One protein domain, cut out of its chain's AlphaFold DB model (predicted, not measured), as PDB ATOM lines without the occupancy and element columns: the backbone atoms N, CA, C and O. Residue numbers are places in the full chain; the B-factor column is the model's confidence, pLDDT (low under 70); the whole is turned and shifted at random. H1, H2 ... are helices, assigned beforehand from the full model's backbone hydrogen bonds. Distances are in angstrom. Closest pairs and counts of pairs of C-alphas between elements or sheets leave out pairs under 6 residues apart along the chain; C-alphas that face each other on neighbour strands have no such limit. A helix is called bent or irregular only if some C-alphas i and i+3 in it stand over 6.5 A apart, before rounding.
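AT A GLANCE: This is residues 3 to 105 of the 111 residues of an uncharacterized protein of Chloroflexi bacterium (UniProt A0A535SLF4). One long helix, H6, bends into two arms; H5 folds back along the arm H6a as a helical hairpin, H2 packs on another side of H6a, and H4 crosses the arm H6b near the middle of the domain. H1 packs on H4 on the side away from H6b, and the short H3 packs on H2, farther from H6. The printed part has 103 residues, with six named helices in the order H1 to H6 and no named strand, and the class is all helix. It is compact, with a radius of gyration of the C-alphas of 14.2 A and spans of 41 by 36 by 24 A.

HOW THE PARTS SIT: H6, residues 78 to 103, was assigned as one helix by its hydrogen bonds but is bent, with C-alphas 85 and 88 7.4 A apart; its arms H6a, residues 78 to 85, and H6b, residues 88 to 103, stand at a steep tilt of 63 degrees. H5, residues 62 to 73, touches H6a in a hairpin, opposite ways at a shallow tilt of 29 degrees; their closest C-alphas are those of Phe 70 and Ser 80, 5.7 A apart. H2, residues 20 to 26, touches H6a, opposite ways at a steep tilt of 35.5 degrees, only just past shallow, with the closest C-alphas those of Glu 22 and Ala 82, 4.9 A. H4, residues 41 to 52, touches residues 90 to 97 of H6b, opposite ways at a steep tilt of 69.6 degrees, only just short of perpendicular; C-alphas Asp 44 and Ala 93 are the closest, at 4.7 A. H4 touches H5 with residues 51 to 52 alone, closest at C-alphas Gln 51 and Leu 62, 5.8 A. H1, residues 7 to 15, touches residues 43 to 46 of H4, the same way at a steep tilt of 44 degrees, closest at C-alphas Leu 12 and Ala 43, 6.1 A. H3, residues 29 to 33, touches H2, closest at C-alphas Ala 23 and Glu 29, 5.2 A. Helix packing is mostly crossed: of the 5 pairs of helices that touch and have a tilt, H3 with its five residues being too short for one, 1 is at a shallow tilt. H2 and H4 are apart. In H1 to H5 and both arms, every O i to N i+4 pair is within hydrogen-bond range.

IN THESE COORDINATES: From first to last C-alpha, H6b measures 22.6 A, H5 16.5 A, H4 16.0 A and H1 12.8 A. H1 begins at C-alpha 7 (247.721, 214.956, 238.496), and H6b ends at C-alpha 103 (235.444, 242.378, 238.040).

THE WHOLE: The C-alphas farthest apart are those of Gly 27 and Gly 105, 42.6 A. The printed part has no cut, and none of its links is long. Mean pLDDT of the printed part is 96.0, and no printed residue is under 70.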
ATOM      1  N   SER A   3     246.385 208.315 241.101       94.00
ATOM      2  CA  SER A   3     246.068 206.963 240.601       94.00
ATOM      3  C   SER A   3     244.895 206.911 239.614       94.00
ATOM      4  O   SER A   3     244.723 205.910 238.930       94.00
ATOM      5  N   LEU A   4     244.092 207.977 239.543       96.19
ATOM      6  CA  LEU A   4     242.972 208.132 238.612       96.19
ATOM      7  C   LEU A   4     243.327 209.054 237.427       96.19
ATOM      8  O   LEU A   4     242.443 209.425 236.667       96.19
ATOM      9  N   GLY A   5     244.593 209.472 237.289       96.75
ATOM     10  CA  GLY A   5     245.064 210.365 236.224       96.75
ATOM     11  C   GLY A   5     244.897 211.867 236.497       96.75
ATOM     12  O   GLY A   5     245.277 212.686 235.663       96.75
ATOM     13  N   TYR A   6     244.373 212.269 237.661       97.62
ATOM     14  CA  TYR A   6     244.130 213.680 237.998       97.62
ATOM     15  C   TYR A   6     245.338 214.351 238.666       97.62
ATOM     16  O   TYR A   6     245.262 214.778 239.819       97.62
ATOM     17  N   GLU A   7     246.456 214.444 237.945       97.69
ATOM     18  CA  GLU A   7     247.721 214.956 238.496       97.69
ATOM     19  C   GLU A   7     247.613 216.427 238.927       97.69
ATOM     20  O   GLU A   7     247.878 216.762 240.080       97.69
ATOM     21  N   ARG A   8     247.117 217.298 238.039       97.12
ATOM     22  CA  ARG A   8     246.949 218.732 238.330       97.12
ATOM     23  C   ARG A   8     246.032 218.983 239.528       97.12
ATOM     24  O   ARG A   8     246.341 219.821 240.366       97.12
ATOM     25  N   LEU A   9     244.916 218.255 239.623       97.88
ATOM     26  CA  LEU A   9     243.984 218.399 240.745       97.88
ATOM     27  C   LEU A   9     244.638 217.978 242.063       97.88
ATOM     28  O   LEU A   9     244.481 218.668 243.063       97.88
ATOM     29  N   ALA A  10     245.393 216.876 242.056       98.06
ATOM     30  CA  ALA A  10     246.122 216.439 243.238       98.06
ATOM     31  C   ALA A  10     247.128 217.504 243.697       98.06
ATOM     32  O   ALA A  10     247.211 217.772 244.891       98.06
ATOM     33  N   SER A  11     247.827 218.155 242.761       98.12
ATOM     34  CA  SER A  11     248.719 219.269 243.084       98.12
ATOM     35  C   SER A  11     247.992 220.488 243.638       98.12
ATOM     36  O   SER A  11     248.411 221.040 244.648       98.12
ATOM     37  N   LEU A  12     246.882 220.893 243.025       98.38
ATOM     38  CA  LEU A  12     246.080 222.007 243.525       98.38
ATOM     39  C   LEU A  12     245.606 221.756 244.967       98.38
ATOM     40  O   LEU A  12     245.788 222.609 245.831       98.38
ATOM     41  N   VAL A  13     245.077 220.562 245.246       97.56
ATOM     42  CA  VAL A  13     244.627 220.170 246.591       97.56
ATOM     43  C   VAL A  13     245.797 220.061 247.569       97.56
ATOM     44  O   VAL A  13     245.670 220.474 248.715       97.56
ATOM     45  N   ALA A  14     246.966 219.581 247.145       97.81
ATOM     46  CA  ALA A  14     248.131 219.509 248.025       97.81
ATOM     47  C   ALA A  14     248.579 220.890 248.546       97.81
ATOM     48  O   ALA A  14     249.132 220.971 249.637       97.81
ATOM     49  N   HIS A  15     248.322 221.973 247.801       98.06
ATOM     50  CA  HIS A  15     248.795 223.327 248.136       98.06
ATOM     51  C   HIS A  15     247.702 224.301 248.616       98.06
ATOM     52  O   HIS A  15     248.051 225.386 249.080       98.06
ATOM     53  N   HIS A  16     246.414 223.943 248.530       95.94
ATOM     54  CA  HIS A  16     245.285 224.880 248.682       95.94
ATOM     55  C   HIS A  16     245.228 225.655 250.014       95.94
ATOM     56  O   HIS A  16     244.867 226.825 250.003       95.94
ATOM     57  N   SER A  17     245.636 225.072 251.141       93.94
ATOM     58  CA  SER A  17     245.618 225.715 252.470       93.94
ATOM     59  C   SER A  17     246.942 226.396 252.845       93.94
ATOM     60  O   SER A  17     247.229 226.644 254.015       93.94
ATOM     61  N   GLU A  18     247.804 226.649 251.859       97.50
ATOM     62  CA  GLU A  18     249.205 227.008 252.080       97.50
ATOM     63  C   GLU A  18     249.998 225.960 252.877       97.50
ATOM     64  O   GLU A  18     250.887 226.269 253.675       97.50
ATOM     65  N   ALA A  19     249.730 224.687 252.568       97.38
ATOM     66  CA  ALA A  19     250.292 223.508 253.227       97.38
ATOM     67  C   ALA A  19     251.828 223.485 253.330       97.38
ATOM     68  O   ALA A  19     252.365 222.781 254.176       97.38
ATOM     69  N   ARG A  20     252.557 224.275 252.528       97.75
ATOM     70  CA  ARG A  20     254.022 224.407 252.612       97.75
ATOM     71  C   ARG A  20     254.527 224.789 254.009       97.75
ATOM     72  O   ARG A  20     255.614 224.366 254.389       97.75
ATOM     73  N   PHE A  21     253.757 225.572 254.768       98.31
ATOM     74  CA  PHE A  21     254.148 225.981 256.119       98.31
ATOM     75  C   PHE A  21     254.023 224.828 257.111       98.31
ATOM     76  O   PHE A  21     254.959 224.547 257.853       98.31
ATOM     77  N   GLU A  22     252.902 224.109 257.077       98.12
ATOM     78  CA  GLU A  22     252.697 222.939 257.928       98.12
ATOM     79  C   GLU A  22     253.612 221.775 257.526       98.12
ATOM     80  O   GLU A  22     254.195 221.121 258.389       98.12
ATOM     81  N   ALA A  23     253.807 221.554 256.223       98.31
ATOM     82  CA  ALA A  23     254.709 220.536 255.700       98.31
ATOM     83  C   ALA A  23     256.131 220.732 256.230       98.31
ATOM     84  O   ALA A  23     256.740 219.769 256.685       98.31
ATOM     85  N   ARG A  24     256.633 221.973 256.274       98.25
ATOM     86  CA  ARG A  24     257.922 222.283 256.903       98.25
ATOM     87  C   ARG A  24     257.959 221.921 258.380       98.25
ATOM     88  O   ARG A  24     258.876 221.230 258.809       98.25
ATOM     89  N   LEU A  25     256.959 222.345 259.151       98.12
ATOM     90  CA  LEU A  25     256.895 222.057 260.589       98.12
ATOM     91  C   LEU A  25     256.800 220.553 260.890       98.12
ATOM     92  O   LEU A  25     257.254 220.108 261.940       98.12
ATOM     93  N   ARG A  26     256.236 219.767 259.967       97.94
ATOM     94  CA  ARG A  26     256.101 218.307 260.080       97.94
ATOM     95  C   ARG A  26     257.239 217.510 259.431       97.94
ATOM     96  O   ARG A  26     257.214 216.287 259.520       97.94
ATOM     97  N   GLY A  27     258.200 218.153 258.762       98.19
ATOM     98  CA  GLY A  27     259.252 217.458 258.005       98.19
ATOM     99  C   GLY A  27     258.746 216.729 256.749       98.19
ATOM    100  O   GLY A  27     259.307 215.715 256.352       98.19
ATOM    101  N   LEU A  28     257.669 217.223 256.135       98.25
ATOM    102  CA  LEU A  28     257.007 216.660 254.951       98.25
ATOM    103  C   LEU A  28     257.261 217.473 253.668       98.25
ATOM    104  O   LEU A  28     256.527 217.323 252.691       98.25
ATOM    105  N   GLU A  29     258.275 218.342 253.645       97.56
ATOM    106  CA  GLU A  29     258.587 219.175 252.471       97.56
ATOM    107  C   GLU A  29     258.863 218.324 251.225       97.56
ATOM    108  O   GLU A  29     258.307 218.605 250.167       97.56
ATOM    109  N   ASP A  30     259.612 217.226 251.355       97.75
ATOM    110  CA  ASP A  30     259.903 216.320 250.236       97.75
ATOM    111  C   ASP A  30     258.644 215.643 249.685       97.75
ATOM    112  O   ASP A  30     258.479 215.506 248.470       97.75
ATOM    113  N   ALA A  31     257.715 215.269 250.568       97.62
ATOM    114  CA  ALA A  31     256.434 214.706 250.159       97.62
ATOM    115  C   ALA A  31     255.584 215.745 249.412       97.62
ATOM    116  O   ALA A  31     254.951 215.414 248.409       97.62
ATOM    117  N   LEU A  32     255.593 217.005 249.863       98.12
ATOM    118  CA  LEU A  32     254.891 218.097 249.191       98.12
ATOM    119  C   LEU A  32     255.545 218.468 247.849       98.12
ATOM    120  O   LEU A  32     254.835 218.773 246.893       98.12
ATOM    121  N   ASN A  33     256.873 218.381 247.738       97.25
ATOM    122  CA  ASN A  33     257.625 218.662 246.508       97.25
ATOM    123  C   ASN A  33     257.287 217.701 245.357       97.25
ATOM    124  O   ASN A  33     257.480 218.047 244.192       97.25
ATOM    125  N   ALA A  34     256.715 216.528 245.654       97.44
ATOM    126  CA  ALA A  34     256.171 215.627 244.639       97.44
ATOM    127  C   ALA A  34     254.945 216.205 243.896       97.44
ATOM    128  O   ALA A  34     254.519 215.635 242.890       97.44
ATOM    129  N   PHE A  35     254.379 217.316 244.380       98.06
ATOM    130  CA  PHE A  35     253.237 218.016 243.805       98.06
ATOM    131  C   PHE A  35     253.670 219.397 243.291       98.06
ATOM    132  O   PHE A  35     253.878 220.310 244.097       98.06
ATOM    133  N   PRO A  36     253.784 219.605 241.965       96.81
ATOM    134  CA  PRO A  36     254.142 220.909 241.414       96.81
ATOM    135  C   PRO A  36     253.167 222.006 241.849       96.81
ATOM    136  O   PRO A  36     251.957 221.870 241.670       96.81
ATOM    137  N   ARG A  37     253.688 223.104 242.403       96.81
ATOM    138  CA  ARG A  37     252.866 224.236 242.836       96.81
ATOM    139  C   ARG A  37     252.416 225.063 241.633       96.81
ATOM    140  O   ARG A  37     253.231 225.475 240.813       96.81
ATOM    141  N   GLU A  38     251.121 225.346 241.568       96.44
ATOM    142  CA  GLU A  38     250.512 226.205 240.552       96.44
ATOM    143  C   GLU A  38     250.219 227.595 241.143       96.44
ATOM    144  O   GLU A  38     249.615 227.703 242.210       96.44
ATOM    145  N   CYS A  39     250.614 228.662 240.443       96.00
ATOM    146  CA  CYS A  39     250.231 230.041 240.762       96.00
ATOM    147  C   CYS A  39     249.192 230.513 239.738       96.00
ATOM    148  O   CYS A  39     249.549 231.032 238.681       96.00
ATOM    149  N   SER A  40     247.906 230.299 240.020       97.62
ATOM    150  CA  SER A  40     246.812 230.612 239.092       97.62
ATOM    151  C   SER A  40     245.553 231.096 239.811       97.62
ATOM    152  O   SER A  40     245.423 230.971 241.027       97.62
ATOM    153  N   ALA A  41     244.584 231.596 239.037       97.88
ATOM    154  CA  ALA A  41     243.266 231.956 239.559       97.88
ATOM    155  C   ALA A  41     242.514 230.757 240.166       97.88
ATOM    156  O   ALA A  41     241.733 230.943 241.091       97.88
ATOM    157  N   VAL A  42     242.757 229.533 239.680       98.06
ATOM    158  CA  VAL A  42     242.139 228.315 240.233       98.06
ATOM    159  C   VAL A  42     242.758 227.960 241.583       98.06
ATOM    160  O   VAL A  42     242.030 227.584 242.496       98.06
ATOM    161  N   ALA A  43     244.078 228.111 241.731       98.31
ATOM    162  CA  ALA A  43     244.745 227.917 243.017       98.31
ATOM    163  C   ALA A  43     244.244 228.933 244.057       98.31
ATOM    164  O   ALA A  43     243.843 228.534 245.146       98.31
ATOM    165  N   ASP A  44     244.168 230.217 243.680       98.12
ATOM    166  CA  ASP A  44     243.613 231.273 244.536       98.12
ATOM    167  C   ASP A  44     242.167 230.965 244.957       98.12
ATOM    168  O   ASP A  44     241.831 231.082 246.133       98.12
ATOM    169  N   ALA A  45     241.324 230.530 244.012       96.62
ATOM    170  CA  ALA A  45     239.927 230.206 244.280       96.62
ATOM    171  C   ALA A  45     239.769 228.995 245.215       96.62
ATOM    172  O   ALA A  45     238.884 228.995 246.064       96.62
ATOM    173  N   LEU A  46     240.627 227.977 245.099       97.31
ATOM    174  CA  LEU A  46     240.610 226.834 246.017       97.31
ATOM    175  C   LEU A  46     241.019 227.238 247.434       97.31
ATOM    176  O   LEU A  46     240.349 226.837 248.382       97.31
ATOM    177  N   THR A  47     242.063 228.058 247.577       97.44
ATOM    178  CA  THR A  47     242.433 228.645 248.873       97.44
ATOM    179  C   THR A  47     241.293 229.477 249.444       97.44
ATOM    180  O   THR A  47     240.940 229.323 250.608       97.44
ATOM    181  N   TYR A  48     240.674 230.327 248.627       96.38
ATOM    182  CA  TYR A  48     239.524 231.125 249.028       96.38
ATOM    183  C   TYR A  48     238.377 230.250 249.556       96.38
ATOM    184  O   TYR A  48     237.888 230.496 250.655       96.38
ATOM    185  N   CYS A  49     237.979 229.208 248.820       94.62
ATOM    186  CA  CYS A  49     236.895 228.314 249.232       94.62
ATOM    187  C   CYS A  49     237.215 227.559 250.531       94.62
ATOM    188  O   CYS A  49     236.331 227.389 251.362       94.62
ATOM    189  N   ASP A  50     238.457 227.115 250.721       94.81
ATOM    190  CA  ASP A  50     238.879 226.427 251.949       94.81
ATOM    191  C   ASP A  50     238.887 227.359 253.168       94.81
ATOM    192  O   ASP A  50     238.460 226.988 254.260       94.81
ATOM    193  N   GLN A  51     239.340 228.599 252.984       95.12
ATOM    194  CA  GLN A  51     239.509 229.546 254.086       95.12
ATOM    195  C   GLN A  51     238.234 230.301 254.468       95.12
ATOM    196  O   GLN A  51     238.179 230.869 255.557       95.12
ATOM    197  N   THR A  52     237.223 230.319 253.595       93.62
ATOM    198  CA  THR A  52     235.975 231.069 253.817       93.62
ATOM    199  C   THR A  52     234.770 230.190 254.130       93.62
ATOM    200  O   THR A  52     233.676 230.713 254.323       93.62
ATOM    201  N   ILE A  53     234.947 228.869 254.221       91.69
ATOM    202  CA  ILE A  53     233.880 227.931 254.577       91.69
ATOM    203  C   ILE A  53     234.226 227.227 255.891       91.69
ATOM    204  O   ILE A  53     235.217 226.508 256.009       91.69
ATOM    205  N   GLY A  54     233.384 227.441 256.901       86.75
ATOM    206  CA  GLY A  54     233.492 226.805 258.206       86.75
ATOM    207  C   GLY A  54     233.207 225.296 258.157       86.75
ATOM    208  O   GLY A  54     232.637 224.784 257.192       86.75
ATOM    209  N   PRO A  55     233.537 224.551 259.228       84.44
ATOM    210  CA  PRO A  55     233.360 223.096 259.278       84.44
ATOM    211  C   PRO A  55     231.896 222.632 259.173       84.44
ATOM    212  O   PRO A  55     231.653 221.465 258.879       84.44
ATOM    213  N   THR A  56     230.922 223.520 259.408       87.31
ATOM    214  CA  THR A  56     229.484 223.248 259.240       87.31
ATOM    215  C   THR A  56     228.938 223.721 257.886       87.31
ATOM    216  O   THR A  56     227.739 223.616 257.642       87.31
ATOM    217  N   GLY A  57     229.800 224.226 256.996       87.69
ATOM    218  CA  GLY A  57     229.429 224.717 255.668       87.69
ATOM    219  C   GLY A  57     228.954 226.172 255.628       87.69
ATOM    220  O   GLY A  57     228.553 226.642 254.567       87.69
ATOM    221  N   ASN A  58     228.981 226.894 256.751       89.88
ATOM    222  CA  ASN A  58     228.660 228.319 256.779       89.88
ATOM    223  C   ASN A  58     229.819 229.163 256.234       89.88
ATOM    224  O   ASN A  58     230.985 228.834 256.458       89.88
ATOM    225  N   THR A  59     229.506 230.284 255.587       91.56
ATOM    226  CA  THR A  59     230.529 231.270 255.231       91.56
ATOM    227  C   THR A  59     231.115 231.892 256.496       91.56
ATOM    228  O   THR A  59     230.378 232.210 257.432       91.56
ATOM    229  N   VAL A  60     232.434 232.049 256.508       93.75
ATOM    230  CA  VAL A  60     233.211 232.737 257.542       93.75
ATOM    231  C   VAL A  60     234.248 233.634 256.881       93.75
ATOM    232  O   VAL A  60     234.729 233.353 255.780       93.75
ATOM    233  N   SER A  61     234.636 234.701 257.564       93.06
ATOM    234  CA  SER A  61     235.815 235.466 257.184       93.06
ATOM    235  C   SER A  61     237.103 234.701 257.507       93.06
ATOM    236  O   SER A  61     237.159 233.866 258.415       93.06
ATOM    237  N   LEU A  62     238.192 235.041 256.806       92.62
ATOM    238  CA  LEU A  62     239.524 234.515 257.131       92.62
ATOM    239  C   LEU A  62     239.909 234.837 258.586       92.62
ATOM    240  O   LEU A  62     240.563 234.036 259.248       92.62
ATOM    241  N   GLN A  63     239.485 235.991 259.107       93.56
ATOM    242  CA  GLN A  63     239.788 236.393 260.477       93.56
ATOM    243  C   GLN A  63     239.058 235.516 261.502       93.56
ATOM    244  O   GLN A  63     239.676 235.052 262.460       93.56
ATOM    245  N   GLU A  64     237.771 235.239 261.286       94.56
ATOM    246  CA  GLU A  64     237.006 234.299 262.114       94.56
ATOM    247  C   GLU A  64     237.609 232.895 262.058       94.56
ATOM    248  O   GLU A  64     237.759 232.249 263.095       94.56
ATOM    249  N   ARG A  65     238.029 232.448 260.866       92.88
ATOM    250  CA  ARG A  65     238.708 231.162 260.686       92.88
ATOM    251  C   ARG A  65     239.996 231.083 261.502       92.88
ATOM    252  O   ARG A  65     240.246 230.078 262.163       92.88
ATOM    253  N   VAL A  66     240.794 232.149 261.500       93.62
ATOM    254  CA  VAL A  66     242.023 232.234 262.297       93.62
ATOM    255  C   VAL A  66     241.722 232.140 263.792       93.62
ATOM    256  O   VAL A  66     242.350 231.346 264.492       93.62
ATOM    257  N   VAL A  67     240.734 232.893 264.283       94.88
ATOM    258  CA  VAL A  67     240.325 232.853 265.697       94.88
ATOM    259  C   VAL A  67     239.824 231.463 266.099       94.88
ATOM    260  O   VAL A  67     240.200 230.964 267.163       94.88
ATOM    261  N   GLU A  68     239.022 230.809 265.256       92.81
ATOM    262  CA  GLU A  68     238.518 229.454 265.508       92.81
ATOM    263  C   GLU A  68     239.654 228.435 265.604       92.81
ATOM    264  O   GLU A  68     239.703 227.677 266.574       92.81
ATOM    265  N   VAL A  69     240.605 228.453 264.665       93.19
ATOM    266  CA  VAL A  69     241.753 227.536 264.682       93.19
ATOM    267  C   VAL A  69     242.592 227.730 265.948       93.19
ATOM    268  O   VAL A  69     242.894 226.748 266.629       93.19
ATOM    269  N   PHE A  70     242.914 228.973 266.322       95.25
ATOM    270  CA  PHE A  70     243.657 229.238 267.560       95.25
ATOM    271  C   PHE A  70     242.893 228.791 268.810       95.25
ATOM    272  O   PHE A  70     243.500 228.243 269.728       95.25
ATOM    273  N   THR A  71     241.572 228.972 268.837       95.12
ATOM    274  CA  THR A  71     240.721 228.523 269.952       95.12
ATOM    275  C   THR A  71     240.688 226.999 270.052       95.12
ATOM    276  O   THR A  71     240.720 226.446 271.149       95.12
ATOM    277  N   ARG A  72     240.641 226.308 268.909       94.38
ATOM    278  CA  ARG A  72     240.510 224.852 268.830       94.38
ATOM    279  C   ARG A  72     241.799 224.104 269.167       94.38
ATOM    280  O   ARG A  72     241.730 223.076 269.836       94.38
ATOM    281  N   TYR A  73     242.941 224.576 268.674       95.25
ATOM    282  CA  TYR A  73     244.219 223.865 268.795       95.25
ATOM    283  C   TYR A  73     245.167 224.485 269.836       95.25
ATOM    284  O   TYR A  73     246.044 223.799 270.355       95.25
ATOM    285  N   GLY A  74     244.984 225.760 270.191       95.88
ATOM    286  CA  GLY A  74     245.899 226.500 271.063       95.88
ATOM    287  C   GLY A  74     247.158 226.981 270.332       95.88
ATOM    288  O   GLY A  74     247.517 226.478 269.269       95.88
ATOM    289  N   GLU A  75     247.847 227.985 270.881       93.62
ATOM    290  CA  GLU A  75     248.935 228.681 270.171       93.62
ATOM    291  C   GLU A  75     250.166 227.816 269.873       93.62
ATOM    292  O   GLU A  75     250.857 228.058 268.884       93.62
ATOM    293  N   ALA A  76     250.445 226.828 270.725       95.06
ATOM    294  CA  ALA A  76     251.618 225.967 270.602       95.06
ATOM    295  C   ALA A  76     251.429 224.820 269.595       95.06
ATOM    296  O   ALA A  76     252.409 224.171 269.232       95.06
ATOM    297  N   ASP A  77     250.208 224.560 269.126       98.06
ATOM    298  CA  ASP A  77     249.952 223.490 268.164       98.06
ATOM    299  C   ASP A  77     250.546 223.815 266.784       98.06
ATOM    300  O   ASP A  77     250.576 224.968 266.346       98.06
ATOM    301  N   ILE A  78     251.021 222.783 266.082       97.75
ATOM    302  CA  ILE A  78     251.613 222.902 264.743       97.75
ATOM    303  C   ILE A  78     250.644 223.567 263.759       97.75
ATOM    304  O   ILE A  78     251.083 224.381 262.947       97.75
ATOM    305  N   VAL A  79     249.344 223.267 263.840       96.44
ATOM    306  CA  VAL A  79     248.317 223.857 262.970       96.44
ATOM    307  C   VAL A  79     248.245 225.370 263.188       96.44
ATOM    308  O   VAL A  79     248.301 226.141 262.230       96.44
ATOM    309  N   SER A  80     248.212 225.809 264.447       97.19
ATOM    310  CA  SER A  80     248.209 227.227 264.822       97.19
ATOM    311  C   SER A  80     249.492 227.945 264.399       97.19
ATOM    312  O   SER A  80     249.448 229.072 263.898       97.19
ATOM    313  N   GLN A  81     250.650 227.301 264.558       97.94
ATOM    314  CA  GLN A  81     251.935 227.852 264.124       97.94
ATOM    315  C   GLN A  81     252.023 227.981 262.598       97.94
ATOM    316  O   GLN A  81     252.480 229.012 262.098       97.94
ATOM    317  N   ALA A  82     251.568 226.967 261.858       97.94
ATOM    318  CA  ALA A  82     251.513 226.996 260.402       97.94
ATOM    319  C   ALA A  82     250.583 228.108 259.911       97.94
ATOM    320  O   ALA A  82     250.983 228.897 259.055       97.94
ATOM    321  N   LEU A  83     249.386 228.221 260.502       97.00
ATOM    322  CA  LEU A  83     248.414 229.252 260.152       97.00
ATOM    323  C   LEU A  83     248.959 230.661 260.403       97.00
ATOM    324  O   LEU A  83     248.829 231.537 259.552       97.00
ATOM    325  N   ARG A  84     249.653 230.873 261.528       96.56
ATOM    326  CA  ARG A  84     250.303 232.157 261.832       96.56
ATOM    327  C   ARG A  84     251.297 232.576 260.745       96.56
ATOM    328  O   ARG A  84     251.388 233.755 260.417       96.56
ATOM    329  N   GLN A  85     252.047 231.624 260.190       97.94
ATOM    330  CA  GLN A  85     253.028 231.891 259.133       97.94
ATOM    331  C   GLN A  85     252.378 232.046 257.752       97.94
ATOM    332  O   GLN A  85     252.875 232.804 256.914       97.94
ATOM    333  N   SER A  86     251.278 231.331 257.503       97.69
ATOM    334  CA  SER A  86     250.603 231.309 256.208       97.69
ATOM    335  C   SER A  86     249.604 232.444 256.011       97.69
ATOM    336  O   SER A  86     249.357 232.812 254.860       97.69
ATOM    337  N   GLN A  87     249.090 233.047 257.088       96.94
ATOM    338  CA  GLN A  87     248.024 234.053 257.054       96.94
ATOM    339  C   GLN A  87     248.230 235.158 256.000       96.94
ATOM    340  O   GLN A  87     247.299 235.381 255.228       96.94
ATOM    341  N   PRO A  88     249.414 235.793 255.844       97.56
ATOM    342  CA  PRO A  88     249.597 236.815 254.808       97.56
ATOM    343  C   PRO A  88     249.370 236.298 253.378       97.56
ATOM    344  O   PRO A  88     248.882 237.022 252.516       97.56
ATOM    345  N   TYR A  89     249.708 235.036 253.110       97.88
ATOM    346  CA  TYR A  89     249.554 234.424 251.789       97.88
ATOM    347  C   TYR A  89     248.112 233.994 251.527       97.88
ATOM    348  O   TYR A  89     247.623 234.163 250.408       97.88
ATOM    349  N   LEU A  90     247.429 233.505 252.567       97.69
ATOM    350  CA  LEU A  90     245.997 233.215 252.527       97.69
ATOM    351  C   LEU A  90     245.200 234.495 252.246       97.69
ATOM    352  O   LEU A  90     244.376 234.500 251.333       97.69
ATOM    353  N   SER A  91     245.512 235.599 252.939       97.25
ATOM    354  CA  SER A  91     244.889 236.907 252.693       97.25
ATOM    355  C   SER A  91     245.053 237.349 251.240       97.25
ATOM    356  O   SER A  91     244.071 237.699 250.593       97.25
ATOM    357  N   LEU A  92     246.261 237.242 250.676       97.75
ATOM    358  CA  LEU A  92     246.499 237.606 249.277       97.75
ATOM    359  C   LEU A  92     245.703 236.737 248.288       97.75
ATOM    360  O   LEU A  92     245.228 237.242 247.273       97.75
ATOM    361  N   ALA A  93     245.564 235.433 248.540       97.62
ATOM    362  CA  ALA A  93     244.757 234.552 247.692       97.62
ATOM    363  C   ALA A  93     243.261 234.912 247.755       97.62
ATOM    364  O   ALA A  93     242.589 234.953 246.718       97.62
ATOM    365  N   VAL A  94     242.762 235.235 248.954       96.44
ATOM    366  CA  VAL A  94     241.393 235.719 249.173       96.44
ATOM    367  C   VAL A  94     241.165 237.038 248.432       96.44
ATOM    368  O   VAL A  94     240.251 237.124 247.616       96.44
ATOM    369  N   GLU A  95     242.035 238.030 248.618       96.75
ATOM    370  CA  GLU A  95     241.946 239.341 247.962       96.75
ATOM    371  C   GLU A  95     241.965 239.232 246.434       96.75
ATOM    372  O   GLU A  95     241.132 239.832 245.745       96.75
ATOM    373  N   ARG A  96     242.883 238.432 245.876       97.62
ATOM    374  CA  ARG A  96     242.947 238.195 244.426       97.62
ATOM    375  C   ARG A  96     241.678 237.524 243.906       97.62
ATOM    376  O   ARG A  96     241.250 237.822 242.791       97.62
ATOM    377  N   THR A  97     241.078 236.616 244.672       97.31
ATOM    378  CA  THR A  97     239.819 235.963 244.288       97.31
ATOM    379  C   THR A  97     238.661 236.954 244.305       97.31
ATOM    380  O   THR A  97     237.971 237.088 243.296       97.31
ATOM    381  N   LEU A  98     238.512 237.720 245.386       95.50
ATOM    382  CA  LEU A  98     237.483 238.754 245.517       95.50
ATOM    383  C   LEU A  98     237.581 239.818 244.422       95.50
ATOM    384  O   LEU A  98     236.576 240.172 243.812       95.50
ATOM    385  N   THR A  99     238.799 240.259 244.099       97.00
ATOM    386  CA  THR A  99     239.047 241.218 243.010       97.00
ATOM    387  C   THR A  99     238.538 240.690 241.669       97.00
ATOM    388  O   THR A  99     237.918 241.427 240.902       97.00
ATOM    389  N   ARG A 100     238.768 239.402 241.377       96.69
ATOM    390  CA  ARG A 100     238.282 238.772 240.142       96.69
ATOM    391  C   ARG A 100     236.764 238.643 240.138       96.69
ATOM    392  O   ARG A 100     236.161 238.942 239.117       96.69
ATOM    393  N   LEU A 101     236.150 238.233 241.248       95.06
ATOM    394  CA  LEU A 101     234.690 238.129 241.356       95.06
ATOM    395  C   LEU A 101     234.018 239.487 241.126       95.06
ATOM    396  O   LEU A 101     233.126 239.594 240.284       95.06
ATOM    397  N   HIS A 102     234.532 240.533 241.774       94.75
ATOM    398  CA  HIS A 102     234.044 241.897 241.602       94.75
ATOM    399  C   HIS A 102     234.169 242.378 240.147       94.75
ATOM    400  O   HIS A 102     233.240 242.983 239.614       94.75
ATOM    401  N   ALA A 103     235.267 242.048 239.457       95.06
ATOM    402  CA  ALA A 103     235.444 242.378 238.040       95.06
ATOM    403  C   ALA A 103     234.401 241.720 237.110       95.06
ATOM    404  O   ALA A 103     234.183 242.214 236.004       95.06
ATOM    405  N   TYR A 104     233.742 240.642 237.550       94.19
ATOM    406  CA  TYR A 104     232.640 239.981 236.838       94.19
ATOM    407  C   TYR A 104     231.249 240.318 237.407       94.19
ATOM    408  O   TYR A 104     230.266 239.694 237.010       94.19
ATOM    409  N   GLY A 105     231.142 241.291 238.319       91.94
ATOM    410  CA  GLY A 105     229.873 241.689 238.938       91.94
ATOM    411  C   GLY A 105     229.310 240.665 239.928       91.94
ATOM    412  O   GLY A 105     228.115 240.684 240.214       91.94
TER     413      GLY A 105